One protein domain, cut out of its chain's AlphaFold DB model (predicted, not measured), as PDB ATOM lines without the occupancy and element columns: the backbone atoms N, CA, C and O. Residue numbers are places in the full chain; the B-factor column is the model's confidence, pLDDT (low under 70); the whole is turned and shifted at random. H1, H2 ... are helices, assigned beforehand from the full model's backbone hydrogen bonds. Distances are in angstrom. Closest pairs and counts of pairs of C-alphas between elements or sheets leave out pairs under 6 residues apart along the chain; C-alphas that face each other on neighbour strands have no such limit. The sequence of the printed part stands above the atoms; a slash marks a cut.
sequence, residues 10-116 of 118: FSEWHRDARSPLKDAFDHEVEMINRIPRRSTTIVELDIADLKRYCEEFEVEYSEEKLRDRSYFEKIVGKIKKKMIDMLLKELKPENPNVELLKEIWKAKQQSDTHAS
ATOM      1  N   PHE A  10      44.783 -11.791  67.191       53.94
ATOM      2  CA  PHE A  10      44.896 -12.707  68.323       53.94
ATOM      3  C   PHE A  10      46.066 -12.387  69.270       53.94
ATOM      4  O   PHE A  10      45.901 -12.417  70.484       53.94
ATOM      5  N   SER A  11      47.246 -12.076  68.731       55.66
ATOM      6  CA  SER A  11      48.452 -11.694  69.473       55.66
ATOM      7  C   SER A  11      48.316 -10.334  70.158       55.66
ATOM      8  O   SER A  11      48.794 -10.181  71.280       55.66
ATOM      9  N   GLU A  12      47.667  -9.365  69.509       55.59
ATOM     10  CA  GLU A  12      47.380  -8.049  70.098       55.59
ATOM     11  C   GLU A  12      46.309  -8.151  71.185       55.59
ATOM     12  O   GLU A  12      46.539  -7.698  72.299       55.59
ATOM     13  N   TRP A  13      45.217  -8.880  70.942       52.03
ATOM     14  CA  TRP A  13      44.188  -9.138  71.954       52.03
ATOM     15  C   TRP A  13      44.736  -9.918  73.153       52.03
ATOM     16  O   TRP A  13      44.399  -9.638  74.299       52.03
ATOM     17  N   HIS A  14      45.630 -10.879  72.910       59.47
ATOM     18  CA  HIS A  14      46.335 -11.581  73.980       59.47
ATOM     19  C   HIS A  14      47.269 -10.656  74.752       59.47
ATOM     20  O   HIS A  14      47.373 -10.795  75.964       59.47
ATOM     21  N   ARG A  15      47.956  -9.725  74.086       58.88
ATOM     22  CA  ARG A  15      48.794  -8.734  74.763       58.88
ATOM     23  C   ARG A  15      47.937  -7.800  75.623       58.88
ATOM     24  O   ARG A  15      48.260  -7.623  76.794       58.88
ATOM     25  N   ASP A  16      46.827  -7.305  75.089       60.00
ATOM     26  CA  ASP A  16      45.945  -6.345  75.759       60.00
ATOM     27  C   ASP A  16      45.129  -6.971  76.897       60.00
ATOM     28  O   ASP A  16      44.938  -6.334  77.927       60.00
ATOM     29  N   ALA A  17      44.694  -8.230  76.775       60.62
ATOM     30  CA  ALA A  17      43.965  -8.927  77.839       60.62
ATOM     31  C   ALA A  17      44.893  -9.492  78.930       60.62
ATOM     32  O   ALA A  17      44.521  -9.545  80.102       60.62
ATOM     33  N   ARG A  18      46.113  -9.917  78.569       65.81
ATOM     34  CA  ARG A  18      47.068 -10.487  79.535       65.81
ATOM     35  C   ARG A  18      47.864  -9.427  80.280       65.81
ATOM     36  O   ARG A  18      48.319  -9.731  81.376       65.81
ATOM     37  N   SER A  19      48.046  -8.223  79.727       68.12
ATOM     38  CA  SER A  19      48.798  -7.166  80.418       68.12
ATOM     39  C   SER A  19      48.147  -6.774  81.750       68.12
ATOM     40  O   SER A  19      48.838  -6.866  82.755       68.12
ATOM     41  N   PRO A  20      46.831  -6.483  81.831       72.25
ATOM     42  CA  PRO A  20      46.185  -6.158  83.104       72.25
ATOM     43  C   PRO A  20      46.224  -7.307  84.117       72.25
ATOM     44  O   PRO A  20      46.434  -7.077  85.303       72.25
ATOM     45  N   LEU A  21      46.057  -8.555  83.659       68.56
ATOM     46  CA  LEU A  21      46.161  -9.742  84.517       68.56
ATOM     47  C   LEU A  21      47.583  -9.934  85.051       68.56
ATOM     48  O   LEU A  21      47.769 -10.270  86.217       68.56
ATOM     49  N   LYS A  22      48.588  -9.701  84.204       71.06
ATOM     50  CA  LYS A  22      49.994  -9.730  84.597       71.06
ATOM     51  C   LYS A  22      50.318  -8.600  85.574       71.06
ATOM     52  O   LYS A  22      51.007  -8.860  86.547       71.06
ATOM     53  N   ASP A  23      49.807  -7.393  85.356       75.00
ATOM     54  CA  ASP A  23      50.045  -6.250  86.242       75.00
ATOM     55  C   ASP A  23      49.399  -6.473  87.618       75.00
ATOM     56  O   ASP A  23      50.033  -6.240  88.646       75.00
ATOM     57  N   ALA A  24      48.169  -7.001  87.654       75.12
ATOM     58  CA  ALA A  24      47.511  -7.406  88.895       75.12
ATOM     59  C   ALA A  24      48.297  -8.513  89.616       75.12
ATOM     60  O   ALA A  24      48.493  -8.457  90.826       75.12
ATOM     61  N   PHE A  25      48.811  -9.492  88.871       75.56
ATOM     62  CA  PHE A  25      49.646 -10.547  89.432       75.56
ATOM     63  C   PHE A  25      50.969 -10.023  89.996       75.56
ATOM     64  O   PHE A  25      51.349 -10.379  91.109       75.56
ATOM     65  N   ASP A  26      51.668  -9.174  89.241       76.44
ATOM     66  CA  ASP A  26      52.925  -8.556  89.659       76.44
ATOM     67  C   ASP A  26      52.698  -7.729  90.939       76.44
ATOM     68  O   ASP A  26      53.508  -7.803  91.867       76.44
ATOM     69  N   HIS A  27      51.558  -7.034  91.038       82.62
ATOM     70  CA  HIS A  27      51.143  -6.330  92.251       82.62
ATOM     71  C   HIS A  27      50.944  -7.278  93.440       82.62
ATOM     72  O   HIS A  27      51.505  -7.041  94.508       82.62
ATOM     73  N   GLU A  28      50.210  -8.379  93.274       81.75
ATOM     74  CA  GLU A  28      49.998  -9.339  94.365       81.75
ATOM     75  C   GLU A  28      51.300 -10.032  94.796       81.75
ATOM     76  O   GLU A  28      51.547 -10.237  95.987       81.75
ATOM     77  N   VAL A  29      52.191 -10.338  93.846       81.94
ATOM     78  CA  VAL A  29      53.527 -10.874  94.142       81.94
ATOM     79  C   VAL A  29      54.360  -9.857  94.919       81.94
ATOM     80  O   VAL A  29      55.074 -10.216  95.859       81.94
ATOM     81  N   GLU A  30      54.289  -8.579  94.557       84.06
ATOM     82  CA  GLU A  30      54.947  -7.520  95.310       84.06
ATOM     83  C   GLU A  30      54.386  -7.423  96.735       84.06
ATOM     84  O   GLU A  30      55.154  -7.373  97.700       84.06
ATOM     85  N   MET A  31      53.062  -7.455  96.884       85.38
ATOM     86  CA  MET A  31      52.396  -7.364  98.180       85.38
ATOM     87  C   MET A  31      52.759  -8.534  99.092       85.38
ATOM     88  O   MET A  31      53.149  -8.304 100.237       85.38
ATOM     89  N   ILE A  32      52.761  -9.773  98.592       86.56
ATOM     90  CA  ILE A  32      53.150 -10.929  99.405       86.56
ATOM     91  C   ILE A  32      54.649 -10.945  99.740       86.56
ATOM     92  O   ILE A  32      55.046 -11.416 100.804       86.56
ATOM     93  N   ASN A  33      55.507 -10.397  98.869       83.50
ATOM     94  CA  ASN A  33      56.941 -10.236  99.143       83.50
ATOM     95  C   ASN A  33      57.231  -9.211 100.242       83.50
ATOM     96  O   ASN A  33      58.284  -9.279 100.875       83.50
ATOM     97  N   ARG A  34      56.316  -8.266 100.470       87.19
ATOM     98  CA  ARG A  34      56.431  -7.255 101.527       87.19
ATOM     99  C   ARG A  34      56.019  -7.777 102.901       87.19
ATOM    100  O   ARG A  34      56.111  -7.024 103.866       87.19
ATOM    101  N   ILE A  35      55.570  -9.028 103.002       88.38
ATOM    102  CA  ILE A  35      55.144  -9.637 104.259       88.38
ATOM    103  C   ILE A  35      56.174 -10.708 104.681       88.38
ATOM    104  O   ILE A  35      56.498 -11.593 103.888       88.38
ATOM    105  N   PRO A  36      56.685 -10.678 105.927       85.94
ATOM    106  CA  PRO A  36      56.381  -9.699 106.973       85.94
ATOM    107  C   PRO A  36      56.998  -8.329 106.675       85.94
ATOM    108  O   PRO A  36      58.123  -8.238 106.178       85.94
ATOM    109  N   ARG A  37      56.292  -7.253 107.048       84.56
ATOM    110  CA  ARG A  37      56.733  -5.863 106.798       84.56
ATOM    111  C   ARG A  37      58.047  -5.512 107.490       84.56
ATOM    112  O   ARG A  37      58.686  -4.518 107.150       84.56
ATOM    113  N   ARG A  38      58.433  -6.287 108.508       83.06
ATOM    114  CA  ARG A  38      59.660  -6.098 109.286       83.06
ATOM    115  C   ARG A  38      60.520  -7.361 109.253       83.06
ATOM    116  O   ARG A  38      60.052  -8.489 109.409       83.06
ATOM    117  N   SER A  39      61.828  -7.165 109.125       78.44
ATOM    118  CA  SER A  39      62.812  -8.253 109.045       78.44
ATOM    119  C   SER A  39      62.993  -9.036 110.349       78.44
ATOM    120  O   SER A  39      63.533 -10.134 110.315       78.44
ATOM    121  N   THR A  40      62.533  -8.513 111.486       82.12
ATOM    122  CA  THR A  40      62.777  -9.104 112.814       82.12
ATOM    123  C   THR A  40      61.511  -9.435 113.595       82.12
ATOM    124  O   THR A  40      61.586 -10.086 114.632       82.12
ATOM    125  N   THR A  41      60.334  -9.001 113.139       85.75
ATOM    126  CA  THR A  41      59.084  -9.163 113.893       85.75
ATOM    127  C   THR A  41      57.917  -9.357 112.942       85.75
ATOM    128  O   THR A  41      57.812  -8.643 111.951       85.75
ATOM    129  N   ILE A  42      57.039 -10.302 113.273       90.00
ATOM    130  CA  ILE A  42      55.758 -10.516 112.601       90.00
ATOM    131  C   ILE A  42      54.697  -9.841 113.465       90.00
ATOM    132  O   ILE A  42      54.529 -10.202 114.631       90.00
ATOM    133  N   VAL A  43      54.026  -8.828 112.922       91.50
ATOM    134  CA  VAL A  43      52.940  -8.132 113.630       91.50
ATOM    135  C   VAL A  43      51.582  -8.730 113.263       91.50
ATOM    136  O   VAL A  43      51.456  -9.406 112.248       91.50
ATOM    137  N   GLU A  44      50.539  -8.447 114.049       91.12
ATOM    138  CA  GLU A  44      49.179  -8.953 113.777       91.12
ATOM    139  C   GLU A  44      48.681  -8.618 112.369       91.12
ATOM    140  O   GLU A  44      48.016  -9.435 111.743       91.12
ATOM    141  N   LEU A  45      49.042  -7.443 111.844       91.19
ATOM    142  CA  LEU A  45      48.698  -7.054 110.477       91.19
ATOM    143  C   LEU A  45      49.338  -7.984 109.436       91.19
ATOM    144  O   LEU A  45      48.685  -8.329 108.461       91.19
ATOM    145  N   ASP A  46      50.578  -8.437 109.650       92.00
ATOM    146  CA  ASP A  46      51.238  -9.387 108.744       92.00
ATOM    147  C   ASP A  46      50.542 -10.755 108.781       92.00
ATOM    148  O   ASP A  46      50.398 -11.412 107.752       92.00
ATOM    149  N   ILE A  47      50.081 -11.175 109.965       92.62
ATOM    150  CA  ILE A  47      49.319 -12.416 110.152       92.62
ATOM    151  C   ILE A  47      47.956 -12.310 109.466       92.62
ATOM    152  O   ILE A  47      47.559 -13.241 108.772       92.62
ATOM    153  N   ALA A  48      47.250 -11.191 109.634       93.31
ATOM    154  CA  ALA A  48      45.956 -10.955 109.001       93.31
ATOM    155  C   ALA A  48      46.062 -10.981 107.469       93.31
ATOM    156  O   ALA A  48      45.270 -11.658 106.813       93.31
ATOM    157  N   ASP A  49      47.078 -10.326 106.903       93.12
ATOM    158  CA  ASP A  49      47.311 -10.357 105.459       93.12
ATOM    159  C   ASP A  49      47.653 -11.769 104.972       93.12
ATOM    160  O   ASP A  49      47.118 -12.217 103.958       93.12
ATOM    161  N   LEU A  50      48.507 -12.499 105.702       93.50
ATOM    162  CA  LEU A  50      48.854 -13.874 105.348       93.50
ATOM    163  C   LEU A  50      47.629 -14.795 105.375       93.50
ATOM    164  O   LEU A  50      47.474 -15.619 104.477       93.50
ATOM    165  N   LYS A  51      46.743 -14.642 106.368       94.50
ATOM    166  CA  LYS A  51      45.480 -15.388 106.457       94.50
ATOM    167  C   LYS A  51      44.578 -15.117 105.256       94.50
ATOM    168  O   LYS A  51      44.100 -16.068 104.646       94.50
ATOM    169  N   ARG A  52      44.420 -13.846 104.872       93.88
ATOM    170  CA  ARG A  52      43.660 -13.452 103.677       93.88
ATOM    171  C   ARG A  52      44.204 -14.138 102.421       93.88
ATOM    172  O   ARG A  52      43.442 -14.731 101.670       93.88
ATOM    173  N   TYR A  53      45.525 -14.127 102.233       92.38
ATOM    174  CA  TYR A  53      46.157 -14.825 101.111       92.38
ATOM    175  C   TYR A  53      45.989 -16.348 101.180       92.38
ATOM    176  O   TYR A  53      45.815 -17.008 100.159       92.38
ATOM    177  N   CYS A  54      46.034 -16.934 102.373       93.25
ATOM    178  CA  CYS A  54      45.756 -18.353 102.549       93.25
ATOM    179  C   CYS A  54      44.330 -18.729 102.142       93.25
ATOM    180  O   CYS A  54      44.147 -19.785 101.547       93.25
ATOM    181  N   GLU A  55      43.340 -17.895 102.451       93.00
ATOM    182  CA  GLU A  55      41.952 -18.109 102.035       93.00
ATOM    183  C   GLU A  55      41.808 -17.984 100.516       93.00
ATOM    184  O   GLU A  55      41.293 -18.896  99.876       93.00
ATOM    185  N   GLU A  56      42.341 -16.910  99.932       89.81
ATOM    186  CA  GLU A  56      42.266 -16.638  98.493       89.81
ATOM    187  C   GLU A  56      42.918 -17.740  97.646       89.81
ATOM    188  O   GLU A  56      42.377 -18.154  96.623       89.81
ATOM    189  N   PHE A  57      44.063 -18.254  98.096       88.69
ATOM    190  CA  PHE A  57      44.803 -19.299  97.393       88.69
ATOM    191  C   PHE A  57      44.541 -20.704  97.949       88.69
ATOM    192  O   PHE A  57      45.239 -21.642  97.565       88.69
ATOM    193  N   GLU A  58      43.572 -20.897  98.847       91.88
ATOM    194  CA  GLU A  58      43.246 -22.195  99.461       91.88
ATOM    195  C   GLU A  58      44.491 -22.923 100.023       91.88
ATOM    196  O   GLU A  58      44.774 -24.089  99.715       91.88
ATOM    197  N   VAL A  59      45.330 -22.203 100.769       93.25
ATOM    198  CA  VAL A  59      46.537 -22.736 101.412       93.25
ATOM    199  C   VAL A  59      46.247 -23.006 102.880       93.25
ATOM    200  O   VAL A  59      46.091 -22.082 103.670       93.25
ATOM    201  N   GLU A  60      46.274 -24.278 103.265       94.25
ATOM    202  CA  GLU A  60      46.121 -24.681 104.662       94.25
ATOM    203  C   GLU A  60      47.261 -24.168 105.553       94.25
ATOM    204  O   GLU A  60      48.455 -24.286 105.221       94.25
ATOM    205  N   TYR A  61      46.881 -23.669 106.729       93.56
ATOM    206  CA  TYR A  61      47.784 -23.159 107.753       93.56
ATOM    207  C   TYR A  61      47.299 -23.506 109.169       93.56
ATOM    208  O   TYR A  61      46.155 -23.884 109.390       93.56
ATOM    209  N   SER A  62      48.199 -23.377 110.142       93.06
ATOM    210  CA  SER A  62      47.945 -23.558 111.572       93.06
ATOM    211  C   SER A  62      48.105 -22.210 112.264       93.06
ATOM    212  O   SER A  62      49.200 -21.647 112.251       93.06
ATOM    213  N   GLU A  63      47.022 -21.696 112.854       89.94
ATOM    214  CA  GLU A  63      46.992 -20.371 113.494       89.94
ATOM    215  C   GLU A  63      48.072 -20.201 114.561       89.94
ATOM    216  O   GLU A  63      48.785 -19.198 114.575       89.94
ATOM    217  N   GLU A  64      48.244 -21.215 115.405       91.50
ATOM    218  CA  GLU A  64      49.201 -21.213 116.515       91.50
ATOM    219  C   GLU A  64      50.652 -21.041 116.046       91.50
ATOM    220  O   GLU A  64      51.500 -20.546 116.786       91.50
ATOM    221  N   LYS A  65      50.942 -21.420 114.795       92.31
ATOM    222  CA  LYS A  65      52.286 -21.391 114.212       92.31
ATOM    223  C   LYS A  65      52.548 -20.163 113.352       92.31
ATOM    224  O   LYS A  65      53.688 -19.960 112.956       92.31
ATOM    225  N   LEU A  66      51.558 -19.309 113.081       89.19
ATOM    226  CA  LEU A  66      51.764 -18.115 112.245       89.19
ATOM    227  C   LEU A  66      52.704 -17.081 112.882       89.19
ATOM    228  O   LEU A  66      53.235 -16.226 112.185       89.19
ATOM    229  N   ARG A  67      52.950 -17.153 114.193       89.94
ATOM    230  CA  ARG A  67      53.969 -16.319 114.852       89.94
ATOM    231  C   ARG A  67      55.387 -16.871 114.699       89.94
ATOM    232  O   ARG A  67      56.345 -16.133 114.919       89.94
ATOM    233  N   ASP A  68      55.530 -18.148 114.339       91.50
ATOM    234  CA  ASP A  68      56.826 -18.743 114.039       91.50
ATOM    235  C   ASP A  68      57.294 -18.294 112.657       91.50
ATOM    236  O   ASP A  68      56.600 -18.458 111.652       91.50
ATOM    237  N   ARG A  69      58.500 -17.733 112.598       89.50
ATOM    238  CA  ARG A  69      59.010 -17.129 111.369       89.50
ATOM    239  C   ARG A  69      59.265 -18.143 110.261       89.50
ATOM    240  O   ARG A  69      58.951 -17.866 109.107       89.50
ATOM    241  N   SER A  70      59.788 -19.318 110.603       91.25
ATOM    242  CA  SER A  70      60.052 -20.360 109.610       91.25
ATOM    243  C   SER A  70      58.746 -20.882 109.012       91.25
ATOM    244  O   SER A  70      58.629 -21.054 107.796       91.25
ATOM    245  N   TYR A  71      57.731 -21.080 109.854       93.81
ATOM    246  CA  TYR A  71      56.401 -21.466 109.413       93.81
ATOM    247  C   TYR A  71      55.756 -20.384 108.544       93.81
ATOM    248  O   TYR A  71      55.252 -20.699 107.467       93.81
ATOM    249  N   PHE A  72      55.833 -19.120 108.959       93.12
ATOM    250  CA  PHE A  72      55.324 -17.979 108.201       93.12
ATOM    251  C   PHE A  72      55.919 -17.920 106.787       93.12
ATOM    252  O   PHE A  72      55.188 -17.912 105.795       93.12
ATOM    253  N   GLU A  73      57.249 -17.959 106.677       90.88
ATOM    254  CA  GLU A  73      57.962 -17.926 105.394       90.88
ATOM    255  C   GLU A  73      57.615 -19.141 104.518       90.88
ATOM    256  O   GLU A  73      57.454 -19.019 103.300       90.88
ATOM    257  N   LYS A  74      57.408 -20.314 105.131       93.81
ATOM    258  CA  LYS A  74      56.947 -21.513 104.423       93.81
ATOM    259  C   LYS A  74      55.548 -21.332 103.831       93.81
ATOM    260  O   LYS A  74      55.315 -21.780 102.707       93.81
ATOM    261  N   ILE A  75      54.621 -20.704 104.555       94.62
ATOM    262  CA  ILE A  75      53.271 -20.416 104.051       94.62
ATOM    263  C   ILE A  75      53.329 -19.402 102.905       94.62
ATOM    264  O   ILE A  75      52.767 -19.672 101.843       94.62
ATOM    265  N   VAL A  76      54.097 -18.318 103.054       92.00
ATOM    266  CA  VAL A  76      54.357 -17.356 101.966       92.00
ATOM    267  C   VAL A  76      54.883 -18.071 100.715       92.00
ATOM    268  O   VAL A  76      54.403 -17.832  99.608       92.00
ATOM    269  N   GLY A  77      55.829 -19.000 100.875       90.38
ATOM    270  CA  GLY A  77      56.352 -19.808  99.772       90.38
ATOM    271  C   GLY A  77      55.292 -20.682  99.088       90.38
ATOM    272  O   GLY A  77      55.272 -20.771  97.860       90.38
ATOM    273  N   LYS A  78      54.384 -21.301  99.855       93.06
ATOM    274  CA  LYS A  78      53.269 -22.090  99.299       93.06
ATOM    275  C   LYS A  78      52.311 -21.227  98.482       93.06
ATOM    276  O   LYS A  78      51.922 -21.642  97.393       93.06
ATOM    277  N   ILE A  79      51.961 -20.046  98.991       90.88
ATOM    278  CA  ILE A  79      51.067 -19.116  98.296       90.88
ATOM    279  C   ILE A  79      51.705 -18.675  96.977       90.88
ATOM    280  O   ILE A  79      51.095 -18.843  95.926       90.88
ATOM    281  N   LYS A  80      52.975 -18.244  96.995       87.31
ATOM    282  CA  LYS A  80      53.719 -17.878  95.775       87.31
ATOM    283  C   LYS A  80      53.733 -18.990  94.733       87.31
ATOM    284  O   LYS A  80      53.580 -18.726  93.544       87.31
ATOM    285  N   LYS A  81      53.913 -20.241  95.163       87.94
ATOM    286  CA  LYS A  81      53.868 -21.382  94.247       87.94
ATOM    287  C   LYS A  81      52.487 -21.520  93.602       87.94
ATOM    288  O   LYS A  81      52.413 -21.621  92.384       87.94
ATOM    289  N   LYS A  82      51.408 -21.465  94.391       88.00
ATOM    290  CA  LYS A  82      50.039 -21.528  93.859       88.00
ATOM    291  C   LYS A  82      49.720 -20.373  92.912       88.00
ATOM    292  O   LYS A  82      49.131 -20.613  91.865       88.00
ATOM    293  N   MET A  83      50.163 -19.161  93.237       82.56
ATOM    294  CA  MET A  83      50.067 -17.995  92.359       82.56
ATOM    295  C   MET A  83      50.705 -18.279  90.991       82.56
ATOM    296  O   MET A  83      50.057 -18.123  89.957       82.56
ATOM    297  N   ILE A  84      51.955 -18.755  90.973       80.44
ATOM    298  CA  ILE A  84      52.666 -19.097  89.733       80.44
ATOM    299  C   ILE A  84      51.945 -20.216  88.971       80.44
ATOM    300  O   ILE A  84      51.784 -20.116  87.757       80.44
ATOM    301  N   ASP A  85      51.488 -21.260  89.664       82.44
ATOM    302  CA  ASP A  85      50.786 -22.388  89.046       82.44
ATOM    303  C   ASP A  85      49.459 -21.943  88.399       82.44
ATOM    304  O   ASP A  85      49.155 -22.353  87.276       82.44
ATOM    305  N   MET A  86      48.698 -21.057  89.056       77.06
ATOM    306  CA  MET A  86      47.487 -20.447  88.495       77.06
ATOM    307  C   MET A  86      47.808 -19.602  87.267       77.06
ATOM    308  O   MET A  86      47.179 -19.774  86.228       77.06
ATOM    309  N   LEU A  87      48.825 -18.746  87.342       70.81
ATOM    310  CA  LEU A  87      49.231 -17.920  86.213       70.81
ATOM    311  C   LEU A  87      49.696 -18.772  85.025       70.81
ATOM    312  O   LEU A  87      49.341 -18.485  83.888       70.81
ATOM    313  N   LEU A  88      50.436 -19.856  85.262       67.50
ATOM    314  CA  LEU A  88      50.830 -20.787  84.204       67.50
ATOM    315  C   LEU A  88      49.640 -21.538  83.609       67.50
ATOM    316  O   LEU A  88      49.696 -21.876  82.430       67.50
ATOM    317  N   LYS A  89      48.589 -21.805  84.393       71.06
ATOM    318  CA  LYS A  89      47.348 -22.426  83.914       71.06
ATOM    319  C   LYS A  89      46.517 -21.450  83.076       71.06
ATOM    320  O   LYS A  89      46.139 -21.806  81.969       71.06
ATOM    321  N   GLU A  90      46.296 -20.233  83.567       65.75
ATOM    322  CA  GLU A  90      45.496 -19.192  82.902       65.75
ATOM    323  C   GLU A  90      46.211 -18.593  81.677       65.75
ATOM    324  O   GLU A  90      45.594 -18.290  80.657       65.75
ATOM    325  N   LEU A  91      47.542 -18.439  81.733       57.00
ATOM    326  CA  LEU A  91      48.331 -17.895  80.624       57.00
ATOM    327  C   LEU A  91      48.831 -18.953  79.644       57.00
ATOM    328  O   LEU A  91      49.305 -18.560  78.569       57.00
ATOM    329  N   LYS A  92      48.747 -20.258  79.944       55.22
ATOM    330  CA  LYS A  92      48.995 -21.278  78.916       55.22
ATOM    331  C   LYS A  92      47.873 -21.168  77.892       55.22
ATOM    332  O   LYS A  92      46.739 -21.505  78.210       55.22
ATOM    333  N   PRO A  93      48.157 -20.743  76.650       51.59
ATOM    334  CA  PRO A  93      47.198 -21.011  75.604       51.59
ATOM    335  C   PRO A  93      47.178 -22.532  75.441       51.59
ATOM    336  O   PRO A  93      48.209 -23.137  75.126       51.59
ATOM    337  N   GLU A  94      46.024 -23.168  75.635       53.28
ATOM    338  CA  GLU A  94      45.751 -24.351  74.830       53.28
ATOM    339  C   GLU A  94      45.915 -23.880  73.391       53.28
ATOM    340  O   GLU A  94      45.198 -22.994  72.928       53.28
ATOM    341  N   ASN A  95      46.986 -24.330  72.738       50.22
ATOM    342  CA  ASN A  95      47.284 -23.898  71.386       50.22
ATOM    343  C   ASN A  95      46.038 -24.235  70.548       50.22
ATOM    344  O   ASN A  95      45.696 -25.413  70.465       50.22
ATOM    345  N   PRO A  96      45.340 -23.248  69.957       53.59
ATOM    346  CA  PRO A  96      44.068 -23.492  69.276       53.59
ATOM    347  C   PRO A  96      44.227 -24.461  68.095       53.59
ATOM    348  O   PRO A  96      43.275 -25.115  67.684       53.59
ATOM    349  N   ASN A  97      45.456 -24.624  67.597       52.19
ATOM    350  CA  ASN A  97      45.785 -25.594  66.563       52.19
ATOM    351  C   ASN A  97      46.094 -26.994  67.108       52.19
ATOM    352  O   ASN A  97      46.277 -27.900  66.310       52.19
ATOM    353  N   VAL A  98      46.196 -27.215  68.422       58.00
ATOM    354  CA  VAL A  98      46.466 -28.551  68.985       58.00
ATOM    355  C   VAL A  98      45.275 -29.476  68.794       58.00
ATOM    356  O   VAL A  98      45.485 -30.620  68.399       58.00
ATOM    357  N   GLU A  99      44.045 -29.005  69.000       58.81
ATOM    358  CA  GLU A  99      42.859 -29.812  68.680       58.81
ATOM    359  C   GLU A  99      42.737 -30.033  67.169       58.81
ATOM    360  O   GLU A  99      42.573 -31.169  66.730       58.81
ATOM    361  N   LEU A 100      42.987 -28.997  66.361       57.12
ATOM    362  CA  LEU A 100      43.005 -29.118  64.900       57.12
ATOM    363  C   LEU A 100      44.059 -30.136  64.410       57.12
ATOM    364  O   LEU A 100      43.790 -30.967  63.548       57.12
ATOM    365  N   LEU A 101      45.264 -30.119  64.987       58.12
ATOM    366  CA  LEU A 101      46.343 -31.060  64.674       58.12
ATOM    367  C   LEU A 101      46.024 -32.480  65.150       58.12
ATOM    368  O   LEU A 101      46.390 -33.433  64.465       58.12
ATOM    369  N   LYS A 102      45.330 -32.647  66.284       64.12
ATOM    370  CA  LYS A 102      44.845 -33.958  66.745       64.12
ATOM    371  C   LYS A 102      43.795 -34.529  65.796       64.12
ATOM    372  O   LYS A 102      43.845 -35.724  65.509       64.12
ATOM    373  N   GLU A 103      42.874 -33.707  65.300       70.69
ATOM    374  CA  GLU A 103      41.879 -34.127  64.307       70.69
ATOM    375  C   GLU A 103      42.534 -34.507  62.978       70.69
ATOM    376  O   GLU A 103      42.277 -35.594  62.461       70.69
ATOM    377  N   ILE A 104      43.459 -33.683  62.474       69.88
ATOM    378  CA  ILE A 104      44.226 -33.974  61.253       69.88
ATOM    379  C   ILE A 104      45.044 -35.266  61.411       69.88
ATOM    380  O   ILE A 104      45.101 -36.084  60.493       69.88
ATOM    381  N   TRP A 105      45.655 -35.491  62.576       63.59
ATOM    382  CA  TRP A 105      46.430 -36.702  62.850       63.59
ATOM    383  C   TRP A 105      45.550 -37.955  62.944       63.59
ATOM    384  O   TRP A 105      45.902 -38.985  62.372       63.59
ATOM    385  N   LYS A 106      44.375 -37.871  63.585       70.12
ATOM    386  CA  LYS A 106      43.386 -38.965  63.606       70.12
ATOM    387  C   LYS A 106      42.861 -39.288  62.206       70.12
ATOM    388  O   LYS A 106      42.780 -40.461  61.850       70.12
ATOM    389  N   ALA A 107      42.544 -38.267  61.408       70.00
ATOM    390  CA  ALA A 107      42.090 -38.443  60.031       70.00
ATOM    391  C   ALA A 107      43.166 -39.116  59.162       70.00
ATOM    392  O   ALA A 107      42.864 -40.029  58.395       70.00
ATOM    393  N   LYS A 108      44.437 -38.734  59.344       63.94
ATOM    394  CA  LYS A 108      45.575 -39.351  58.654       63.94
ATOM    395  C   LYS A 108      45.786 -40.821  59.040       63.94
ATOM    396  O   LYS A 108      46.046 -41.655  58.182       63.94
ATOM    397  N   GLN A 109      45.608 -41.178  60.311       64.88
ATOM    398  CA  GLN A 109      45.684 -42.584  60.730       64.88
ATOM    399  C   GLN A 109      44.573 -43.442  60.125       64.88
ATOM    400  O   GLN A 109      44.814 -44.587  59.750       64.88
ATOM    401  N   GLN A 110      43.365 -42.895  59.986       59.53
ATOM    402  CA  GLN A 110      42.262 -43.598  59.330       59.53
ATOM    403  C   GLN A 110      42.524 -43.801  57.830       59.53
ATOM    404  O   GLN A 110      42.258 -44.889  57.322       59.53
ATOM    405  N   SER A 111      43.109 -42.817  57.133       59.78
ATOM    406  CA  SER A 111      43.482 -42.973  55.717       59.78
ATOM    407  C   SER A 111      44.610 -43.988  55.504       59.78
ATOM    408  O   SER A 111      44.534 -44.795  54.581       59.78
ATOM    409  N   ASP A 112      45.614 -44.008  56.386       56.88
ATOM    410  CA  ASP A 112      46.754 -44.933  56.288       56.88
ATOM    411  C   ASP A 112      46.339 -46.396  56.576       56.88
ATOM    412  O   ASP A 112      46.916 -47.341  56.033       56.88
ATOM    413  N   THR A 113      45.279 -46.597  57.370       54.53
ATOM    414  CA  THR A 113      44.701 -47.926  57.650       54.53
ATOM    415  C   THR A 113      43.873 -48.459  56.472       54.53
ATOM    416  O   THR A 113      43.834 -49.666  56.244       54.53
ATOM    417  N   HIS A 114      43.239 -47.578  55.689       52.34
ATOM    418  CA  HIS A 114      42.505 -47.963  54.477       52.34
ATOM    419  C   HIS A 114      43.424 -48.266  53.284       52.34
ATOM    420  O   HIS A 114      43.104 -49.153  52.504       52.34
ATOM    421  N   ALA A 115      44.582 -47.605  53.180       51.16
ATOM    422  CA  ALA A 115      45.563 -47.845  52.115       51.16
ATOM    423  C   ALA A 115      46.386 -49.141  52.284       51.16
ATOM    424  O   ALA A 115      47.081 -49.546  51.361       51.16
ATOM    425  N   SER A 116      46.331 -49.787  53.456       48.16
ATOM    426  CA  SER A 116      47.076 -51.028  53.742       48.16
ATOM    427  C   SER A 116      46.256 -52.311  53.515       48.16
ATOM    428  O   SER A 116      46.762 -53.402  53.767       48.16
TER     429      SER A 116
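AT A GLANCE: This is residues 10 to 116 of the 118 residues of an uncharacterized protein of Thermoplasmata archaeon (UniProt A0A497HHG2). Two long helices, H1 and H3, run opposite ways and meet toward one end, where the shorter H2 packs on H3; residues 94 to 116, with H4, stick out as an arm. The printed part has 107 residues with four named helices, H1 to H4 in order, and no named strand: all helix. It is extended, with a radius of gyration of the C-alphas of 22.1 A and spans of 74 by 32 by 19 A.

IN THESE COORDINATES: H1, residues 10 to 33, is 33.2 A long from C-alpha 10 at (44.896, -12.707, 68.323), with a kink of 30 degrees near residue 20. H3, residues 69 to 91, is 32.6 A long. H2 is residues 44 to 56. H4, residues 96 to 114, is 28.6 A long and ends at C-alpha 114 at (42.505, -47.963, 54.477).

HOW THE PARTS SIT: H1 touches H3 at a shallow tilt of 5 degrees, opposite ways; the closest C-alphas, of Ile 32 and Val 76, are 7.0 A apart. H2 touches H3 with residues 50 to 54 alone, closest at the C-alphas of Cys 54 and Ile 79, 6.8 A. H4 is apart from H1, H2 and H3. O i to N i+4 pairs are within hydrogen-bond range throughout H2 and H3, in 18 of 20 in H1 and 14 of 15 in H4.

THE WHOLE: The farthest C-alphas, of Thr 41 and Ser 116, are 74.3 A apart. The printed part has no cut; the link H2 to H3 is long. Low pLDDT, under 70, includes residues 10 to 19 and 90 to 102.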